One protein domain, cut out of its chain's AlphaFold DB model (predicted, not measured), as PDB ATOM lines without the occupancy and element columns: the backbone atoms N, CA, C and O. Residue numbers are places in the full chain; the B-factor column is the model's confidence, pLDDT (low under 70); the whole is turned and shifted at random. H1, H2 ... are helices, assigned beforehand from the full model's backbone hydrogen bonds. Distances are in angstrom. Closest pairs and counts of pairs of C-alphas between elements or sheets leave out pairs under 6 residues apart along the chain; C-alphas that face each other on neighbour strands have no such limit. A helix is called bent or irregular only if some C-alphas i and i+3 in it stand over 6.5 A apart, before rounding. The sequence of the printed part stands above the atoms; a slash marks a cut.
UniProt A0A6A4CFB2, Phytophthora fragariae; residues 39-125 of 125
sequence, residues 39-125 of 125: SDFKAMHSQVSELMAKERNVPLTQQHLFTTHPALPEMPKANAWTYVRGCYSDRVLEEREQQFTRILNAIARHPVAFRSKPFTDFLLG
ATOM      1  N   SER A  39     283.156 335.756 181.450       91.38
ATOM      2  CA  SER A  39     283.362 334.536 180.658       91.38
ATOM      3  C   SER A  39     282.870 334.675 179.222       91.38
ATOM      4  O   SER A  39     283.517 334.163 178.311       91.38
ATOM      5  N   ASP A  40     281.772 335.399 179.015       94.81
ATOM      6  CA  ASP A  40     281.175 335.593 177.695       94.81
ATOM      7  C   ASP A  40     282.083 336.495 176.850       94.81
ATOM      8  O   ASP A  40     282.392 336.175 175.702       94.81
ATOM      9  N   PHE A  41     282.624 337.562 177.456       95.31
ATOM     10  CA  PHE A  41     283.662 338.388 176.832       95.31
ATOM     11  C   PHE A  41     284.908 337.575 176.489       95.31
ATOM     12  O   PHE A  41     285.453 337.732 175.402       95.31
ATOM     13  N   LYS A  42     285.346 336.679 177.382       94.44
ATOM     14  CA  LYS A  42     286.510 335.819 177.134       94.44
ATOM     15  C   LYS A  42     286.286 334.892 175.935       94.44
ATOM     16  O   LYS A  42     287.182 334.750 175.105       94.44
ATOM     17  N   ALA A  43     285.108 334.275 175.840       95.06
ATOM     18  CA  ALA A  43     284.761 333.375 174.743       95.06
ATOM     19  C   ALA A  43     284.678 334.113 173.397       95.06
ATOM     20  O   ALA A  43     285.237 333.642 172.405       95.06
ATOM     21  N   MET A  44     284.031 335.281 173.375       96.50
ATOM     22  CA  MET A  44     283.945 336.128 172.184       96.50
ATOM     23  C   MET A  44     285.326 336.652 171.772       96.50
ATOM     24  O   MET A  44     285.709 336.521 170.610       96.50
ATOM     25  N   HIS A  45     286.118 337.163 172.720       95.81
ATOM     26  CA  HIS A  45     287.455 337.700 172.458       95.81
ATOM     27  C   HIS A  45     288.382 336.656 171.838       95.81
ATOM     28  O   HIS A  45     289.045 336.951 170.848       95.81
ATOM     29  N   SER A  46     288.382 335.420 172.346       94.06
ATOM     30  CA  SER A  46     289.211 334.345 171.788       94.06
ATOM     31  C   SER A  46     288.903 334.077 170.312       94.06
ATOM     32  O   SER A  46     289.823 333.891 169.524       94.06
ATOM     33  N   GLN A  47     287.625 334.081 169.927       93.44
ATOM     34  CA  GLN A  47     287.213 333.808 168.547       93.44
ATOM     35  C   GLN A  47     287.462 335.010 167.628       93.44
ATOM     36  O   GLN A  47     287.946 334.867 166.506       93.44
ATOM     37  N   VAL A  48     287.149 336.220 168.102       92.56
ATOM     38  CA  VAL A  48     287.293 337.442 167.302       92.56
ATOM     39  C   VAL A  48     288.759 337.857 167.163       92.56
ATOM     40  O   VAL A  48     289.154 338.342 166.105       92.56
ATOM     41  N   SER A  49     289.588 337.633 168.185       90.25
ATOM     42  CA  SER A  49     291.029 337.897 168.106       90.25
ATOM     43  C   SER A  49     291.709 337.010 167.070       90.25
ATOM     44  O   SER A  49     292.519 337.517 166.302       90.25
ATOM     45  N   GLU A  50     291.341 335.730 166.976       87.56
ATOM     46  CA  GLU A  50     291.843 334.849 165.922       87.56
ATOM     47  C   GLU A  50     291.439 335.364 164.538       87.56
ATOM     48  O   GLU A  50     292.287 335.476 163.651       87.56
ATOM     49  N   LEU A  51     290.177 335.765 164.370       85.50
ATOM     50  CA  LEU A  51     289.699 336.358 163.125       85.50
ATOM     51  C   LEU A  51     290.477 337.632 162.764       85.50
ATOM     52  O   LEU A  51     290.860 337.791 161.612       85.50
ATOM     53  N   MET A  52     290.757 338.509 163.731       83.38
ATOM     54  CA  MET A  52     291.480 339.774 163.528       83.38
ATOM     55  C   MET A  52     293.012 339.625 163.480       83.38
ATOM     56  O   MET A  52     293.699 340.574 163.113       83.38
ATOM     57  N   ALA A  53     293.575 338.465 163.824       80.94
ATOM     58  CA  ALA A  53     295.024 338.306 163.945       80.94
ATOM     59  C   ALA A  53     295.752 338.245 162.597       80.94
ATOM     60  O   ALA A  53     296.919 338.631 162.520       80.94
ATOM     61  N   LYS A  54     295.121 337.692 161.551       76.38
ATOM     62  CA  LYS A  54     295.765 337.484 160.246       76.38
ATOM     63  C   LYS A  54     294.769 337.571 159.101       76.38
ATOM     64  O   LYS A  54     293.741 336.904 159.124       76.38
ATOM     65  N   GLU A  55     295.170 338.250 158.031       75.19
ATOM     66  CA  GLU A  55     294.401 338.346 156.783       75.19
ATOM     67  C   GLU A  55     294.053 336.970 156.187       75.19
ATOM     68  O   GLU A  55     292.992 336.776 155.607       75.19
ATOM     69  N   ARG A  56     294.910 335.961 156.384       78.69
ATOM     70  CA  ARG A  56     294.668 334.594 155.894       78.69
ATOM     71  C   ARG A  56     293.450 333.916 156.534       78.69
ATOM     72  O   ARG A  56     292.990 332.903 156.022       78.69
ATOM     73  N   ASN A  57     292.976 334.436 157.666       79.19
ATOM     74  CA  ASN A  57     291.815 333.909 158.377       79.19
ATOM     75  C   ASN A  57     290.501 334.454 157.790       79.19
ATOM     76  O   ASN A  57     289.424 334.097 158.261       79.19
ATOM     77  N   VAL A  58     290.581 335.311 156.764       77.38
ATOM     78  CA  VAL A  58     289.432 335.876 156.056       77.38
ATOM     79  C   VAL A  58     289.536 335.622 154.543       77.38
ATOM     80  O   VAL A  58     290.635 335.423 154.019       77.38
ATOM     81  N   PRO A  59     288.407 335.625 153.809       80.88
ATOM     82  CA  PRO A  59     288.395 335.567 152.348       80.88
ATOM     83  C   PRO A  59     289.328 336.597 151.690       80.88
ATOM     84  O   PRO A  59     289.464 337.718 152.181       80.88
ATOM     85  N   LEU A  60     289.898 336.255 150.525       83.00
ATOM     86  CA  LEU A  60     290.809 337.123 149.749       83.00
ATOM     87  C   LEU A  60     290.253 338.542 149.534       83.00
ATOM     88  O   LEU A  60     290.983 339.526 149.612       83.00
ATOM     89  N   THR A  61     288.940 338.662 149.333       81.75
ATOM     90  CA  THR A  61     288.245 339.941 149.130       81.75
ATOM     91  C   THR A  61     288.284 340.868 150.348       81.75
ATOM     92  O   THR A  61     288.020 342.057 150.203       81.75
ATOM     93  N   GLN A  62     288.626 340.362 151.534       80.50
ATOM     94  CA  GLN A  62     288.616 341.094 152.805       80.50
ATOM     95  C   GLN A  62     290.015 341.306 153.399       80.50
ATOM     96  O   GLN A  62     290.148 342.034 154.378       80.50
ATOM     97  N   GLN A  63     291.060 340.718 152.808       81.44
ATOM     98  CA  GLN A  63     292.433 340.793 153.327       81.44
ATOM     99  C   GLN A  63     292.956 342.228 153.426       81.44
ATOM    100  O   GLN A  63     293.554 342.604 154.431       81.44
ATOM    101  N   HIS A  64     292.623 343.066 152.440       80.56
ATOM    102  CA  HIS A  64     293.012 344.478 152.412       80.56
ATOM    103  C   HIS A  64     292.572 345.266 153.663       80.56
ATOM    104  O   HIS A  64     293.216 346.249 154.022       80.56
ATOM    105  N   LEU A  65     291.528 344.807 154.367       75.94
ATOM    106  CA  LEU A  65     290.987 345.441 155.572       75.94
ATOM    107  C   LEU A  65     291.896 345.260 156.804       75.94
ATOM    108  O   LEU A  65     291.748 345.984 157.779       75.94
ATOM    109  N   PHE A  66     292.862 344.338 156.783       76.69
ATOM    110  CA  PHE A  66     293.766 344.103 157.920       76.69
ATOM    111  C   PHE A  66     294.898 345.128 158.004       76.69
ATOM    112  O   PHE A  66     295.450 345.355 159.076       76.69
ATOM    113  N   THR A  67     295.232 345.788 156.893       68.00
ATOM    114  CA  THR A  67     296.280 346.824 156.869       68.00
ATOM    115  C   THR A  67     295.857 348.112 157.576       68.00
ATOM    116  O   THR A  67     296.703 348.869 158.050       68.00
ATOM    117  N   THR A  68     294.550 348.358 157.673       71.06
ATOM    118  CA  THR A  68     293.979 349.610 158.180       71.06
ATOM    119  C   THR A  68     293.436 349.509 159.599       71.06
ATOM    120  O   THR A  68     293.028 350.528 160.161       71.06
ATOM    121  N   HIS A  69     293.403 348.313 160.193       72.00
ATOM    122  CA  HIS A  69     292.772 348.105 161.492       72.00
ATOM    123  C   HIS A  69     293.704 347.414 162.495       72.00
ATOM    124  O   HIS A  69     294.290 346.379 162.184       72.00
ATOM    125  N   PRO A  70     293.846 347.969 163.714       72.50
ATOM    126  CA  PRO A  70     294.707 347.396 164.738       72.50
ATOM    127  C   PRO A  70     294.136 346.083 165.287       72.50
ATOM    128  O   PRO A  70     292.932 345.822 165.212       72.50
ATOM    129  N   ALA A  71     295.012 345.285 165.900       80.69
ATOM    130  CA  ALA A  71     294.628 344.076 166.618       80.69
ATOM    131  C   ALA A  71     293.623 344.371 167.748       80.69
ATOM    132  O   ALA A  71     293.559 345.480 168.290       80.69
ATOM    133  N   LEU A  72     292.842 343.354 168.114       90.06
ATOM    134  CA  LEU A  72     291.839 343.463 169.167       90.06
ATOM    135  C   LEU A  72     292.502 343.790 170.524       90.06
ATOM    136  O   LEU A  72     293.467 343.111 170.884       90.06
ATOM    137  N   PRO A  73     291.998 344.770 171.303       92.81
ATOM    138  CA  PRO A  73     292.530 345.067 172.631       92.81
ATOM    139  C   PRO A  73     292.532 343.836 173.542       92.81
ATOM    140  O   PRO A  73     291.648 342.985 173.448       92.81
ATOM    141  N   GLU A  74     293.509 343.742 174.442       92.00
ATOM    142  CA  GLU A  74     293.650 342.595 175.343       92.00
ATOM    143  C   GLU A  74     292.475 342.462 176.323       92.00
ATOM    144  O   GLU A  74     291.880 343.457 176.750       92.00
ATOM    145  N   MET A  75     292.177 341.225 176.728       92.44
ATOM    146  CA  MET A  75     291.233 340.963 177.816       92.44
ATOM    147  C   MET A  75     291.747 341.564 179.132       92.44
ATOM    148  O   MET A  75     292.930 341.408 179.449       92.44
ATOM    149  N   PRO A  76     290.880 342.196 179.947       89.69
ATOM    150  CA  PRO A  76     291.272 342.621 181.287       89.69
ATOM    151  C   PRO A  76     291.704 341.405 182.114       89.69
ATOM    152  O   PRO A  76     291.210 340.301 181.909       89.69
ATOM    153  N   LYS A  77     292.632 341.576 183.059       81.12
ATOM    154  CA  LYS A  77     293.199 340.438 183.797       81.12
ATOM    155  C   LYS A  77     292.144 339.733 184.661       81.12
ATOM    156  O   LYS A  77     291.430 340.349 185.460       81.12
ATOM    157  N   ALA A  78     292.111 338.405 184.567       70.75
ATOM    158  CA  ALA A  78     291.422 337.550 185.527       70.75
ATOM    159  C   ALA A  78     292.298 337.427 186.783       70.75
ATOM    160  O   ALA A  78     293.081 336.491 186.923       70.75
ATOM    161  N   ASN A  79     292.238 338.409 187.679       62.72
ATOM    162  CA  ASN A  79     293.021 338.346 188.910       62.72
ATOM    163  C   ASN A  79     292.474 337.212 189.791       62.72
ATOM    164  O   ASN A  79     291.364 337.333 190.301       62.72
ATOM    165  N   ALA A  80     293.242 336.143 190.029       53.59
ATOM    166  CA  ALA A  80     292.859 335.048 190.937       53.59
ATOM    167  C   ALA A  80     292.428 335.558 192.332       53.59
ATOM    168  O   ALA A  80     291.566 334.980 192.984       53.59
ATOM    169  N   TRP A  81     292.955 336.716 192.741       49.28
ATOM    170  CA  TRP A  81     292.588 337.426 193.966       49.28
ATOM    171  C   TRP A  81     291.129 337.919 194.016       49.28
ATOM    172  O   TRP A  81     290.544 337.969 195.096       49.28
ATOM    173  N   THR A  82     290.510 338.232 192.867       55.19
ATOM    174  CA  THR A  82     289.078 338.601 192.809       55.19
ATOM    175  C   THR A  82     288.158 337.441 193.189       55.19
ATOM    176  O   THR A  82     287.092 337.681 193.739       55.19
ATOM    177  N   TYR A  83     288.595 336.195 192.977       49.34
ATOM    178  CA  TYR A  83     287.818 334.991 193.284       49.34
ATOM    179  C   TYR A  83     287.940 334.554 194.756       49.34
ATOM    180  O   TYR A  83     287.047 333.907 195.284       49.34
ATOM    181  N   VAL A  84     289.040 334.913 195.434       50.09
ATOM    182  CA  VAL A  84     289.377 334.398 196.780       50.09
ATOM    183  C   VAL A  84     288.964 335.346 197.916       50.09
ATOM    184  O   VAL A  84     288.823 334.904 199.051       50.09
ATOM    185  N   ARG A  85     288.753 336.645 197.653       49.66
ATOM    186  CA  ARG A  85     288.457 337.641 198.710       49.66
ATOM    187  C   ARG A  85     287.138 338.404 198.575       49.66
ATOM    188  O   ARG A  85     286.918 339.329 199.349       49.66
ATOM    189  N   GLY A  86     286.285 338.087 197.599       51.12
ATOM    190  CA  GLY A  86     285.074 338.886 197.349       51.12
ATOM    191  C   GLY A  86     285.376 340.346 196.972       51.12
ATOM    192  O   GLY A  86     284.496 341.197 197.013       51.12
ATOM    193  N   CYS A  87     286.625 340.660 196.605       51.31
ATOM    194  CA  CYS A  87     287.031 341.994 196.182       51.31
ATOM    195  C   CYS A  87     286.624 342.233 194.723       51.31
ATOM    196  O   CYS A  87     287.479 342.377 193.849       51.31
ATOM    197  N   TYR A  88     285.323 342.324 194.464       63.25
ATOM    198  CA  TYR A  88     284.820 343.198 193.410       63.25
ATOM    199  C   TYR A  88     284.958 344.637 193.909       63.25
ATOM    200  O   TYR A  88     283.975 345.279 194.249       63.25
ATOM    201  N   SER A  89     286.194 345.124 194.068       72.38
ATOM    202  CA  SER A  89     286.357 346.548 194.341       72.38
ATOM    203  C   SER A  89     285.857 347.317 193.125       72.38
ATOM    204  O   SER A  89     286.112 346.897 191.992       72.38
ATOM    205  N   ASP A  90     285.188 348.442 193.357       78.88
ATOM    206  CA  ASP A  90     284.648 349.296 192.290       78.88
ATOM    207  C   ASP A  90     285.705 349.590 191.222       78.88
ATOM    208  O   ASP A  90     285.439 349.503 190.030       78.88
ATOM    209  N   ARG A  91     286.960 349.771 191.648       81.69
ATOM    210  CA  ARG A  91     288.112 349.940 190.759       81.69
ATOM    211  C   ARG A  91     288.309 348.789 189.765       81.69
ATOM    212  O   ARG A  91     288.625 349.032 188.608       81.69
ATOM    213  N   VAL A  92     288.181 347.533 190.194       83.00
ATOM    214  CA  VAL A  92     288.358 346.381 189.291       83.00
ATOM    215  C   VAL A  92     287.189 346.267 188.318       83.00
ATOM    216  O   VAL A  92     287.391 345.877 187.167       83.00
ATOM    217  N   LEU A  93     285.975 346.585 188.772       85.25
ATOM    218  CA  LEU A  93     284.800 346.618 187.907       85.25
ATOM    219  C   LEU A  93     284.943 347.718 186.852       85.25
ATOM    220  O   LEU A  93     284.816 347.424 185.667       85.25
ATOM    221  N   GLU A  94     285.347 348.918 187.259       87.31
ATOM    222  CA  GLU A  94     285.587 350.059 186.373       87.31
ATOM    223  C   GLU A  94     286.700 349.775 185.346       87.31
ATOM    224  O   GLU A  94     286.531 350.005 184.148       87.31
ATOM    225  N   GLU A  95     287.832 349.200 185.771       88.69
ATOM    226  CA  GLU A  95     288.916 348.810 184.854       88.69
ATOM    227  C   GLU A  95     288.421 347.805 183.794       88.69
ATOM    228  O   GLU A  95     288.780 347.897 182.613       88.69
ATOM    229  N   ARG A  96     287.566 346.854 184.191       90.88
ATOM    230  CA  ARG A  96     286.963 345.878 183.272       90.88
ATOM    231  C   ARG A  96     285.959 346.528 182.331       90.88
ATOM    232  O   ARG A  96     286.020 346.259 181.137       90.88
ATOM    233  N   GLU A  97     285.087 347.389 182.835       92.12
ATOM    234  CA  GLU A  97     284.125 348.156 182.043       92.12
ATOM    235  C   GLU A  97     284.813 348.970 180.941       92.12
ATOM    236  O   GLU A  97     284.450 348.876 179.763       92.12
ATOM    237  N   GLN A  98     285.855 349.724 181.301       93.25
ATOM    238  CA  GLN A  98     286.631 350.514 180.348       93.25
ATOM    239  C   GLN A  98     287.287 349.620 179.291       93.25
ATOM    240  O   GLN A  98     287.257 349.931 178.096       93.25
ATOM    241  N   GLN A  99     287.856 348.486 179.702       95.25
ATOM    242  CA  GLN A  99     288.520 347.579 178.773       95.25
ATOM    243  C   GLN A  99     287.528 346.859 177.849       95.25
ATOM    244  O   GLN A  99     287.763 346.781 176.643       95.25
ATOM    245  N   PHE A 100     286.387 346.400 178.363       95.88
ATOM    246  CA  PHE A 100     285.317 345.819 177.553       95.88
ATOM    247  C   PHE A 100     284.735 346.834 176.573       95.88
ATOM    248  O   PHE A 100     284.553 346.505 175.404       95.88
ATOM    249  N   THR A 101     284.568 348.093 176.983       95.75
ATOM    250  CA  THR A 101     284.168 349.182 176.078       95.75
ATOM    251  C   THR A 101     285.146 349.332 174.915       95.75
ATOM    252  O   THR A 101     284.733 349.472 173.761       95.75
ATOM    253  N   ARG A 102     286.458 349.283 175.187       95.44
ATOM    254  CA  ARG A 102     287.492 349.351 174.143       95.44
ATOM    255  C   ARG A 102     287.416 348.157 173.196       95.44
ATOM    256  O   ARG A 102     287.499 348.361 171.988       95.44
ATOM    257  N   ILE A 103     287.225 346.947 173.725       96.12
ATOM    258  CA  ILE A 103     287.068 345.719 172.932       96.12
ATOM    259  C   ILE A 103     285.847 345.832 172.013       96.12
ATOM    260  O   ILE A 103     285.996 345.713 170.798       96.12
ATOM    261  N   LEU A 104     284.664 346.136 172.556       96.31
ATOM    262  CA  LEU A 104     283.424 346.245 171.780       96.31
ATOM    263  C   LEU A 104     283.543 347.284 170.663       96.31
ATOM    264  O   LEU A 104     283.204 347.013 169.514       96.31
ATOM    265  N   ASN A 105     284.092 348.459 170.976       95.00
ATOM    266  CA  ASN A 105     284.268 349.524 169.995       95.00
ATOM    267  C   ASN A 105     285.375 349.236 168.970       95.00
ATOM    268  O   ASN A 105     285.317 349.752 167.855       95.00
ATOM    269  N   ALA A 106     286.387 348.432 169.305       93.25
ATOM    270  CA  ALA A 106     287.372 347.968 168.329       93.25
ATOM    271  C   ALA A 106     286.732 346.997 167.327       93.25
ATOM    272  O   ALA A 106     286.893 347.171 166.120       93.25
ATOM    273  N   ILE A 107     285.931 346.043 167.814       93.75
ATOM    274  CA  ILE A 107     285.193 345.098 166.964       93.75
ATOM    275  C   ILE A 107     284.196 345.843 166.079       93.75
ATOM    276  O   ILE A 107     284.152 345.605 164.876       93.75
ATOM    277  N   ALA A 108     283.455 346.797 166.651       92.12
ATOM    278  CA  ALA A 108     282.448 347.578 165.939       92.12
ATOM    279  C   ALA A 108     283.006 348.436 164.794       92.12
ATOM    280  O   ALA A 108     282.280 348.746 163.851       92.12
ATOM    281  N   ARG A 109     284.285 348.821 164.867       90.12
ATOM    282  CA  ARG A 109     284.982 349.556 163.801       90.12
ATOM    283  C   ARG A 109     285.632 348.637 162.770       90.12
ATOM    284  O   ARG A 109     285.950 349.103 161.681       90.12
ATOM    285  N   HIS A 110     285.844 347.362 163.098       89.12
ATOM    286  CA  HIS A 110     286.495 346.420 162.200       89.12
ATOM    287  C   HIS A 110     285.461 345.778 161.251       89.12
ATOM    288  O   HIS A 110     284.608 345.005 161.696       89.12
ATOM    289  N   PRO A 111     285.547 346.014 159.932       87.06
ATOM    290  CA  PRO A 111     284.511 345.655 158.959       87.06
ATOM    291  C   PRO A 111     284.238 344.150 158.871       87.06
ATOM    292  O   PRO A 111     283.108 343.746 158.595       87.06
ATOM    293  N   VAL A 112     285.246 343.313 159.136       88.94
ATOM    294  CA  VAL A 112     285.066 341.852 159.172       88.94
ATOM    295  C   VAL A 112     284.583 341.368 160.538       88.94
ATOM    296  O   VAL A 112     283.767 340.456 160.618       88.94
ATOM    297  N   ALA A 113     285.049 341.987 161.623       91.69
ATOM    298  CA  ALA A 113     284.792 341.473 162.965       91.69
ATOM    299  C   ALA A 113     283.378 341.849 163.417       91.69
ATOM    300  O   ALA A 113     282.672 341.016 163.976       91.69
ATOM    301  N   PHE A 114     282.929 343.058 163.068       91.44
ATOM    302  CA  PHE A 114     281.567 343.524 163.306       91.44
ATOM    303  C   PHE A 114     280.498 342.616 162.682       91.44
ATOM    304  O   PHE A 114     279.422 342.456 163.241       91.44
ATOM    305  N   ARG A 115     280.796 341.997 161.533       90.88
ATOM    306  CA  ARG A 115     279.883 341.084 160.823       90.88
ATOM    307  C   ARG A 115     280.149 339.611 161.132       90.88
ATOM    308  O   ARG A 115     279.561 338.733 160.502       90.88
ATOM    309  N   SER A 116     281.079 339.327 162.040       92.56
ATOM    310  CA  SER A 116     281.480 337.961 162.344       92.56
ATOM    311  C   SER A 116     280.408 337.250 163.164       92.56
ATOM    312  O   SER A 116     279.798 337.840 164.056       92.56
ATOM    313  N   LYS A 117     280.218 335.952 162.900       94.31
ATOM    314  CA  LYS A 117     279.281 335.122 163.664       94.31
ATOM    315  C   LYS A 117     279.523 335.199 165.185       94.31
ATOM    316  O   LYS A 117     278.546 335.417 165.892       94.31
ATOM    317  N   PRO A 118     280.766 335.112 165.706       95.00
ATOM    318  CA  PRO A 118     281.009 335.191 167.147       95.00
ATOM    319  C   PRO A 118     280.550 336.510 167.773       95.00
ATOM    320  O   PRO A 118     280.064 336.512 168.900       95.00
ATOM    321  N   PHE A 119     280.688 337.631 167.057       95.38
ATOM    322  CA  PHE A 119     280.231 338.921 167.563       95.38
ATOM    323  C   PHE A 119     278.710 339.056 167.486       95.38
ATOM    324  O   PHE A 119     278.094 339.495 168.450       95.38
ATOM    325  N   THR A 120     278.089 338.611 166.392       94.50
ATOM    326  CA  THR A 120     276.624 338.579 166.270       94.50
ATOM    327  C   THR A 120     275.990 337.695 167.345       94.50
ATOM    328  O   THR A 120     275.077 338.138 168.034       94.50
ATOM    329  N   ASP A 121     276.506 336.480 167.545       95.56
ATOM    330  CA  ASP A 121     276.047 335.572 168.600       95.56
ATOM    331  C   ASP A 121     276.245 336.195 169.986       95.56
ATOM    332  O   ASP A 121     275.394 336.064 170.858       95.56
ATOM    333  N   PHE A 122     277.353 336.911 170.195       95.75
ATOM    334  CA  PHE A 122     277.584 337.633 171.438       95.75
ATOM    335  C   PHE A 122     276.543 338.738 171.655       95.75
ATOM    336  O   PHE A 122     276.044 338.859 172.765       95.75
ATOM    337  N   LEU A 123     276.175 339.515 170.634       93.94
ATOM    338  CA  LEU A 123     275.163 340.568 170.773       93.94
ATOM    339  C   LEU A 123     273.745 340.026 170.997       93.94
ATOM    340  O   LEU A 123     272.969 340.658 171.704       93.94
ATOM    341  N   LEU A 124     273.415 338.882 170.393       90.50
ATOM    342  CA  LEU A 124     272.083 338.270 170.472       90.50
ATOM    343  C   LEU A 124     271.904 337.326 171.666       90.50
ATOM    344  O   LEU A 124     270.770 337.011 172.020       90.50
ATOM    345  N   GLY A 125     273.013 336.808 172.198       69.12
ATOM    346  CA  GLY A 125     273.016 335.752 173.209       69.12
ATOM    347  C   GLY A 125     272.670 336.194 174.616       69.12
ATOM    348  O   GLY A 125     272.635 337.412 174.896       69.12
TER     349      GLY A 125
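AT A GLANCE: This is residues 39 to 125 of the 125 residues of a protein of Phytophthora fragariae (UniProt A0A6A4CFB2). The long helix H4 and the shorter H1 run the same way along the length of a loose, elongated domain, and the short H5 folds back onto H1. H2 lies towards one end of the length and H3 towards the other, joined by a long stretch with no named element, residues 67 to 79; residues 83 to 91 stick out at the H3 end. The printed part has 87 residues with five named helices, H1 to H5 in chain order, and no named strand; the class is all helix. It is only just loose, close to compact, with a radius of gyration of the C-alphas of 14.8 A, and spans 49 by 25 by 18 A, only just elongated.

HOW THE PARTS SIT: H4, residues 90 to 109, and H1, residues 39 to 53, are close but not clearly touching: their closest C-alphas, of Phe 100 and Phe 41, are 7.6 A apart. They run the same way at a steep tilt of 38 degrees, only just past shallow. H5, residues 117 to 124, touches H1, with the closest C-alphas, of Pro 118 and Met 44, 5.9 A apart; they run opposite ways at a shallow tilt of 33 degrees, only just short of steep. H2, residues 60 to 66, is apart from H4, and H3, residues 80 to 84, is apart from H1 and H4. In H1, H4 and H5 every O i to N i+4 pair is within hydrogen-bond range; H2 has 0 of 3, with 3 of 4 O i to N i+3 pairs, and H3 has 0 of 1, with 2 of 2.

IN THESE COORDINATES: H4 is 28.5 A long from C-alpha 90 at (284.648, 349.296, 192.290), H1 20.7 A from C-alpha 39 at (283.362, 334.536, 180.658). H2, 11.1 A, is irregular: C-alphas 61 and 64 are 7.4 A apart. H3 is 6.8 A long, and H5, 10.4 A, ends at C-alpha 124 at (272.083, 338.270, 170.472).

THE WHOLE: The C-alphas of Thr 61 and Arg 85, the two farthest apart, are 49.6 A apart. The printed part has no cut; the link H2 to H3 is long. Its mean pLDDT is 83.4, with residues 67, 79 to 88 and 125 under 70.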